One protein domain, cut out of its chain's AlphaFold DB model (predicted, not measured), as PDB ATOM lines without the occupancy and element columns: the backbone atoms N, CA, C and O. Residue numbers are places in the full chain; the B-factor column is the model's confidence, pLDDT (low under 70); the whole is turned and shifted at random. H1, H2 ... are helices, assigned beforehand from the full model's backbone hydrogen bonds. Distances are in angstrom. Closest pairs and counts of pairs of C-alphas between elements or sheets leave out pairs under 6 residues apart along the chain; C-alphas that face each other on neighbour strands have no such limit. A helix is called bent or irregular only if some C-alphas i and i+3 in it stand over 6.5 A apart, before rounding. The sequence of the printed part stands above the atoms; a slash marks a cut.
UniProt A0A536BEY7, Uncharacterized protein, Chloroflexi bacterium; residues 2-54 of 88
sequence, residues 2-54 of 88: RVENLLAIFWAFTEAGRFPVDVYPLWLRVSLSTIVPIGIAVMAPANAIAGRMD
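AT A GLANCE: This is residues 2 to 54 of the 88 residues of an uncharacterized protein of Chloroflexi bacterium (UniProt A0A536BEY7). Two helices, H1 and H3, run the same way nearly end to end and make a long, slightly stepped rod, and a shorter helix, H2, stands crosswise to H3 near the place where the two come close, giving a loose T. The two ends of this rod stick out free, residues 2 to 9 of H1 at one end and residues 46 to 51, of which 46 to 49 belong to H3, at the other. The printed part has 53 residues with three named helices in the order H1, H2, H3 and no named strand; its class is all helix. The whole is loose, with a radius of gyration of the C-alphas of 12.5 A, and it spans 43 by 21 by 15 A.

HOW THE PARTS SIT: Begin with the longest helix, H1, residues 2 to 16, and look near its end at Thr 14. There it comes near H3, residues 38 to 49: the two are close but not clearly touching, and their closest C-alphas, those of Thr 14 and Ile 38, are 7.6 A apart. H1 and H3 run the same way at a shallow tilt of 22 degrees. Their centres are 21.3 A apart. Now look at H2, residues 26 to 34, which touches H3 only at the corner by their link, with residues 38 to 40 of H3 alone. The closest C-alphas of this pair, those of Ser 33 and Gly 39, are 5.3 A apart. The lines of H2 and H3 are about perpendicular, at 89 degrees. H1 and H2 are only just apart, with their closest C-alphas at 8.1 A. In the backbones of H1 and H2 every O i to N i+4 pair is within hydrogen-bond range, and in H3 7 of 8 are.

IN THESE COORDINATES: Find C-alpha 2 at (8.932, 22.208, -2.977); from there H1 runs 21.5 A to C-alpha 16 at (22.713, 29.357, -17.783). H2 runs 12.1 A from Leu 26 to Thr 34. H3 runs 16.8 A from Ile 38 to C-alpha 49 at (32.145, 48.063, -21.244). H3 is neither bent nor irregular, but only just: C-alphas 41 and 44 are 6.2 A apart.

THE WHOLE: The two C-alphas farthest apart are those of Arg 2 and Asp 54, the first and last printed residues, at 43.4 A. Without the stretches that stand free, the body of 39 residues spans 31 by 19 by 16 A. The printed part has no cut. The link from H1 to H2, 9 residues, is short, and the link from H2 to H3, 3 residues, is tight. The mean pLDDT of the printed part is 71.3, and 23 residues are under 70, among them residues 30 to 41 and residues 19 to 21.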
ATOM      1  N   ARG A   2       9.332  21.241  -1.919       60.00
ATOM      2  CA  ARG A   2       8.932  22.208  -2.977       60.00
ATOM      3  C   ARG A   2       9.872  23.415  -3.106       60.00
ATOM      4  O   ARG A   2      10.017  23.954  -4.197       60.00
ATOM      5  N   VAL A   3      10.502  23.825  -2.006       64.19
ATOM      6  CA  VAL A   3      11.404  24.991  -1.957       64.19
ATOM      7  C   VAL A   3      12.757  24.654  -2.587       64.19
ATOM      8  O   VAL A   3      13.327  25.464  -3.306       64.19
ATOM      9  N   GLU A   4      13.232  23.428  -2.405       67.50
ATOM     10  CA  GLU A   4      14.472  22.915  -2.984       67.50
ATOM     11  C   GLU A   4      14.364  22.802  -4.511       67.50
ATOM     12  O   GLU A   4      15.307  23.155  -5.212       67.50
ATOM     13  N   ASN A   5      13.192  22.421  -5.041       72.38
ATOM     14  CA  ASN A   5      12.933  22.436  -6.486       72.38
ATOM     15  C   ASN A   5      12.940  23.859  -7.065       72.38
ATOM     16  O   ASN A   5      13.467  24.073  -8.153       72.38
ATOM     17  N   LEU A   6      12.400  24.845  -6.339       69.88
ATOM     18  CA  LEU A   6      12.467  26.254  -6.746       69.88
ATOM     19  C   LEU A   6      13.909  26.777  -6.752       69.88
ATOM     20  O   LEU A   6      14.314  27.455  -7.695       69.88
ATOM     21  N   LEU A   7      14.700  26.426  -5.734       75.50
ATOM     22  CA  LEU A   7      16.114  26.793  -5.662       75.50
ATOM     23  C   LEU A   7      16.939  26.112  -6.760       75.50
ATOM     24  O   LEU A   7      17.799  26.759  -7.347       75.50
ATOM     25  N   ALA A   8      16.656  24.851  -7.096       76.50
ATOM     26  CA  ALA A   8      17.318  24.148  -8.196       76.50
ATOM     27  C   ALA A   8      17.062  24.825  -9.551       76.50
ATOM     28  O   ALA A   8      17.985  24.987 -10.348       76.50
ATOM     29  N   ILE A   9      15.829  25.283  -9.789       71.00
ATOM     30  CA  ILE A   9      15.486  26.067 -10.982       71.00
ATOM     31  C   ILE A   9      16.267  27.388 -10.985       71.00
ATOM     32  O   ILE A   9      16.873  27.740 -11.993       71.00
ATOM     33  N   PHE A  10      16.319  28.098  -9.855       70.38
ATOM     34  CA  PHE A  10      17.061  29.357  -9.736       70.38
ATOM     35  C   PHE A  10      18.570  29.187  -9.997       70.38
ATOM     36  O   PHE A  10      19.177  29.980 -10.723       70.38
ATOM     37  N   TRP A  11      19.167  28.115  -9.471       73.06
ATOM     38  CA  TRP A  11      20.555  27.745  -9.743       73.06
ATOM     39  C   TRP A  11      20.787  27.436 -11.222       73.06
ATOM     40  O   TRP A  11      21.725  27.973 -11.805       73.06
ATOM     41  N   ALA A  12      19.896  26.671 -11.858       72.00
ATOM     42  CA  ALA A  12      19.984  26.374 -13.287       72.00
ATOM     43  C   ALA A  12      19.934  27.644 -14.155       72.00
ATOM     44  O   ALA A  12      20.692  27.762 -15.117       72.00
ATOM     45  N   PHE A  13      19.098  28.625 -13.799       69.44
ATOM     46  CA  PHE A  13      19.058  29.921 -14.487       69.44
ATOM     47  C   PHE A  13      20.331  30.751 -14.274       69.44
ATOM     48  O   PHE A  13      20.828  31.364 -15.219       69.44
ATOM     49  N   THR A  14      20.879  30.754 -13.059       67.62
ATOM     50  CA  THR A  14      22.128  31.469 -12.742       67.62
ATOM     51  C   THR A  14      23.306  30.870 -13.512       67.62
ATOM     52  O   THR A  14      24.113  31.593 -14.094       67.62
ATOM     53  N   GLU A  15      23.362  29.542 -13.593       71.44
ATOM     54  CA  GLU A  15      24.371  28.806 -14.347       71.44
ATOM     55  C   GLU A  15      24.212  28.990 -15.862       71.44
ATOM     56  O   GLU A  15      25.203  29.137 -16.571       71.44
ATOM     57  N   ALA A  16      22.979  29.060 -16.376       66.44
ATOM     58  CA  ALA A  16      22.713  29.357 -17.783       66.44
ATOM     59  C   ALA A  16      23.197  30.760 -18.193       66.44
ATOM     60  O   ALA A  16      23.610  30.948 -19.340       66.44
ATOM     61  N   GLY A  17      23.212  31.715 -17.255       65.25
ATOM     62  CA  GLY A  17      23.729  33.070 -17.454       65.25
ATOM     63  C   GLY A  17      25.246  33.162 -17.666       65.25
ATOM     64  O   GLY A  17      25.727  34.210 -18.086       65.25
ATOM     65  N   ARG A  18      26.010  32.084 -17.420       70.88
ATOM     66  CA  ARG A  18      27.466  32.055 -17.668       70.88
ATOM     67  C   ARG A  18      27.831  31.983 -19.151       70.88
ATOM     68  O   ARG A  18      28.971  32.263 -19.511       70.88
ATOM     69  N   PHE A  19      26.891  31.555 -19.994       67.00
ATOM     70  CA  PHE A  19      27.096  31.412 -21.430       67.00
ATOM     71  C   PHE A  19      26.387  32.539 -22.191       67.00
ATOM     72  O   PHE A  19      25.284  32.930 -21.799       67.00
ATOM     73  N   PRO A  20      26.977  33.052 -23.289       64.88
ATOM     74  CA  PRO A  20      26.350  34.096 -24.089       64.88
ATOM     75  C   PRO A  20      24.979  33.646 -24.590       64.88
ATOM     76  O   PRO A  20      24.826  32.539 -25.111       64.88
ATOM     77  N   VAL A  21      23.980  34.524 -24.474       66.94
ATOM     78  CA  VAL A  21      22.586  34.213 -24.837       66.94
ATOM     79  C   VAL A  21      22.425  33.900 -26.335       66.94
ATOM     80  O   VAL A  21      21.432  33.308 -26.751       66.94
ATOM     81  N   ASP A  22      23.423  34.274 -27.136       70.81
ATOM     82  CA  ASP A  22      23.492  34.110 -28.589       70.81
ATOM     83  C   ASP A  22      23.756  32.658 -29.026       70.81
ATOM     84  O   ASP A  22      23.564  32.324 -30.192       70.81
ATOM     85  N   VAL A  23      24.168  31.785 -28.096       78.94
ATOM     86  CA  VAL A  23      24.374  30.342 -28.334       78.94
ATOM     87  C   VAL A  23      23.043  29.573 -28.315       78.94
ATOM     88  O   VAL A  23      22.951  28.453 -28.819       78.94
ATOM     89  N   TYR A  24      21.992  30.168 -27.748       75.69
ATOM     90  CA  TYR A  24      20.695  29.527 -27.574       75.69
ATOM     91  C   TYR A  24      19.722  29.825 -28.732       75.69
ATOM     92  O   TYR A  24      19.765  30.906 -29.326       75.69
ATOM     93  N   PRO A  25      18.786  28.903 -29.041       81.69
ATOM     94  CA  PRO A  25      17.745  29.134 -30.045       81.69
ATOM     95  C   PRO A  25      16.829  30.312 -29.665       81.69
ATOM     96  O   PRO A  25      16.645  30.613 -28.487       81.69
ATOM     97  N   LEU A  26      16.217  30.964 -30.666       78.38
ATOM     98  CA  LEU A  26      15.506  32.249 -30.520       78.38
ATOM     99  C   LEU A  26      14.472  32.270 -29.384       78.38
ATOM    100  O   LEU A  26      14.413  33.236 -28.627       78.38
ATOM    101  N   TRP A  27      13.683  31.204 -29.237       75.94
ATOM    102  CA  TRP A  27      12.683  31.097 -28.173       75.94
ATOM    103  C   TRP A  27      13.330  31.125 -26.783       75.94
ATOM    104  O   TRP A  27      12.864  31.845 -25.904       75.94
ATOM    105  N   LEU A  28      14.454  30.428 -26.605       70.81
ATOM    106  CA  LEU A  28      15.177  30.359 -25.340       70.81
ATOM    107  C   LEU A  28      15.917  31.674 -25.063       70.81
ATOM    108  O   LEU A  28      15.929  32.137 -23.927       70.81
ATOM    109  N   ARG A  29      16.437  32.341 -26.101       72.19
ATOM    110  CA  ARG A  29      17.011  33.693 -26.005       72.19
ATOM    111  C   ARG A  29      15.980  34.723 -25.538       72.19
ATOM    112  O   ARG A  29      16.290  35.554 -24.685       72.19
ATOM    113  N   VAL A  30      14.749  34.662 -26.048       67.06
ATOM    114  CA  VAL A  30      13.656  35.530 -25.586       67.06
ATOM    115  C   VAL A  30      13.289  35.180 -24.146       67.06
ATOM    116  O   VAL A  30      13.302  36.070 -23.304       67.06
ATOM    117  N   SER A  31      13.064  33.907 -23.812       67.56
ATOM    118  CA  SER A  31      12.712  33.488 -22.448       67.56
ATOM    119  C   SER A  31      13.777  33.856 -21.407       67.56
ATOM    120  O   SER A  31      13.441  34.391 -20.354       67.56
ATOM    121  N   LEU A  32      15.061  33.643 -21.708       62.53
ATOM    122  CA  LEU A  32      16.180  33.989 -20.824       62.53
ATOM    123  C   LEU A  32      16.411  35.501 -20.699       62.53
ATOM    124  O   LEU A  32      16.988  35.938 -19.712       62.53
ATOM    125  N   SER A  33      15.974  36.305 -21.672       62.59
ATOM    126  CA  SER A  33      16.069  37.771 -21.598       62.59
ATOM    127  C   SER A  33      14.836  38.434 -20.972       62.59
ATOM    128  O   SER A  33      14.962  39.537 -20.444       62.59
ATOM    129  N   THR A  34      13.669  37.774 -20.985       57.16
ATOM    130  CA  THR A  34      12.394  38.341 -20.494       57.16
ATOM    131  C   THR A  34      11.879  37.758 -19.177       57.16
ATOM    132  O   THR A  34      11.268  38.500 -18.414       57.16
ATOM    133  N   ILE A  35      12.103  36.471 -18.877       56.91
ATOM    134  CA  ILE A  35      11.550  35.814 -17.671       56.91
ATOM    135  C   ILE A  35      12.476  35.995 -16.469       56.91
ATOM    136  O   ILE A  35      12.026  36.226 -15.349       56.91
ATOM    137  N   VAL A  36      13.782  35.909 -16.705       55.97
ATOM    138  CA  VAL A  36      14.809  36.066 -15.680       55.97
ATOM    139  C   VAL A  36      15.753  37.155 -16.177       55.97
ATOM    140  O   VAL A  36      16.626  36.868 -16.989       55.97
ATOM    141  N   PRO A  37      15.605  38.418 -15.739       56.12
ATOM    142  CA  PRO A  37      16.334  39.555 -16.306       56.12
ATOM    143  C   PRO A  37      17.842  39.550 -15.972       56.12
ATOM    144  O   PRO A  37      18.495  40.583 -16.055       56.12
ATOM    145  N   ILE A  38      18.422  38.397 -15.619       59.06
ATOM    146  CA  ILE A  38      19.859  38.202 -15.397       59.06
ATOM    147  C   ILE A  38      20.624  38.414 -16.708       59.06
ATOM    148  O   ILE A  38      21.658  39.073 -16.706       59.06
ATOM    149  N   GLY A  39      20.100  37.923 -17.840       61.00
ATOM    150  CA  GLY A  39      20.778  38.044 -19.134       61.00
ATOM    151  C   GLY A  39      21.024  39.500 -19.532       61.00
ATOM    152  O   GLY A  39      22.144  39.863 -19.879       61.00
ATOM    153  N   ILE A  40      20.008  40.362 -19.408       64.50
ATOM    154  CA  ILE A  40      20.153  41.802 -19.675       64.50
ATOM    155  C   ILE A  40      21.005  42.471 -18.591       64.50
ATOM    156  O   ILE A  40      21.892  43.253 -18.923       64.50
ATOM    157  N   ALA A  41      20.787  42.139 -17.314       67.56
ATOM    158  CA  ALA A  41      21.530  42.736 -16.206       67.56
ATOM    159  C   ALA A  41      23.043  42.454 -16.258       67.56
ATOM    160  O   ALA A  41      23.823  43.295 -15.820       67.56
ATOM    161  N   VAL A  42      23.464  41.305 -16.797       71.12
ATOM    162  CA  VAL A  42      24.879  40.904 -16.870       71.12
ATOM    163  C   VAL A  42      25.491  41.223 -18.234       71.12
ATOM    164  O   VAL A  42      26.548  41.849 -18.306       71.12
ATOM    165  N   MET A  43      24.840  40.832 -19.333       72.38
ATOM    166  CA  MET A  43      25.447  40.912 -20.667       72.38
ATOM    167  C   MET A  43      25.434  42.325 -21.241       72.38
ATOM    168  O   MET A  43      26.376  42.705 -21.931       72.38
ATOM    169  N   ALA A  44      24.393  43.118 -20.968       76.94
ATOM    170  CA  ALA A  44      24.293  44.469 -21.514       76.94
ATOM    171  C   ALA A  44      25.418  45.398 -21.006       76.94
ATOM    172  O   ALA A  44      26.115  45.973 -21.846       76.94
ATOM    173  N   PRO A  45      25.692  45.511 -19.687       73.06
ATOM    174  CA  PRO A  45      26.836  46.291 -19.218       73.06
ATOM    175  C   PRO A  45      28.173  45.662 -19.623       73.06
ATOM    176  O   PRO A  45      29.082  46.394 -20.002       73.06
ATOM    177  N   ALA A  46      28.302  44.329 -19.618       80.31
ATOM    178  CA  ALA A  46      29.538  43.664 -20.034       80.31
ATOM    179  C   ALA A  46      29.894  43.956 -21.504       80.31
ATOM    180  O   ALA A  46      31.042  44.274 -21.805       80.31
ATOM    181  N   ASN A  47      28.918  43.907 -22.415       82.81
ATOM    182  CA  ASN A  47      29.121  44.214 -23.832       82.81
ATOM    183  C   ASN A  47      29.385  45.703 -24.078       82.81
ATOM    184  O   ASN A  47      30.238  46.033 -24.905       82.81
ATOM    185  N   ALA A  48      28.697  46.590 -23.352       81.50
ATOM    186  CA  ALA A  48      28.940  48.028 -23.417       81.50
ATOM    187  C   ALA A  48      30.358  48.389 -22.936       81.50
ATOM    188  O   ALA A  48      31.073  49.108 -23.627       81.50
ATOM    189  N   ILE A  49      30.799  47.837 -21.799       83.81
ATOM    190  CA  ILE A  49      32.145  48.063 -21.244       83.81
ATOM    191  C   ILE A  49      33.224  47.442 -22.139       83.81
ATOM    192  O   ILE A  49      34.267  48.049 -22.357       83.81
ATOM    193  N   ALA A  50      32.974  46.254 -22.698       86.56
ATOM    194  CA  ALA A  50      33.900  45.587 -23.612       86.56
ATOM    195  C   ALA A  50      33.991  46.250 -25.003       86.56
ATOM    196  O   ALA A  50      34.712  45.742 -25.860       86.56
ATOM    197  N   GLY A  51      33.244  47.333 -25.259       84.44
ATOM    198  CA  GLY A  51      33.229  48.031 -26.550       84.44
ATOM    199  C   GLY A  51      32.624  47.210 -27.693       84.44
ATOM    200  O   GLY A  51      32.889  47.486 -28.858       84.44
ATOM    201  N   ARG A  52      31.833  46.177 -27.372       86.50
ATOM    202  CA  ARG A  52      31.202  45.266 -28.347       86.50
ATOM    203  C   ARG A  52      29.771  45.665 -28.709       86.50
ATOM    204  O   ARG A  52      29.118  44.959 -29.468       86.50
ATOM    205  N   MET A  53      29.280  46.765 -28.144       83.81
ATOM    206  CA  MET A  53      27.942  47.299 -28.383       83.81
ATOM    207  C   MET A  53      28.037  48.556 -29.245       83.81
ATOM    208  O   MET A  53      28.878  49.420 -28.997       83.81
ATOM    209  N   ASP A  54      27.182  48.655 -30.257       88.62
ATOM    210  CA  ASP A  54      27.103  49.836 -31.107       88.62
ATOM    211  C   ASP A  54      26.441  51.017 -30.371       88.62
ATOM    212  O   ASP A  54      25.775  50.862 -29.341       88.62
TER     213      ASP A  54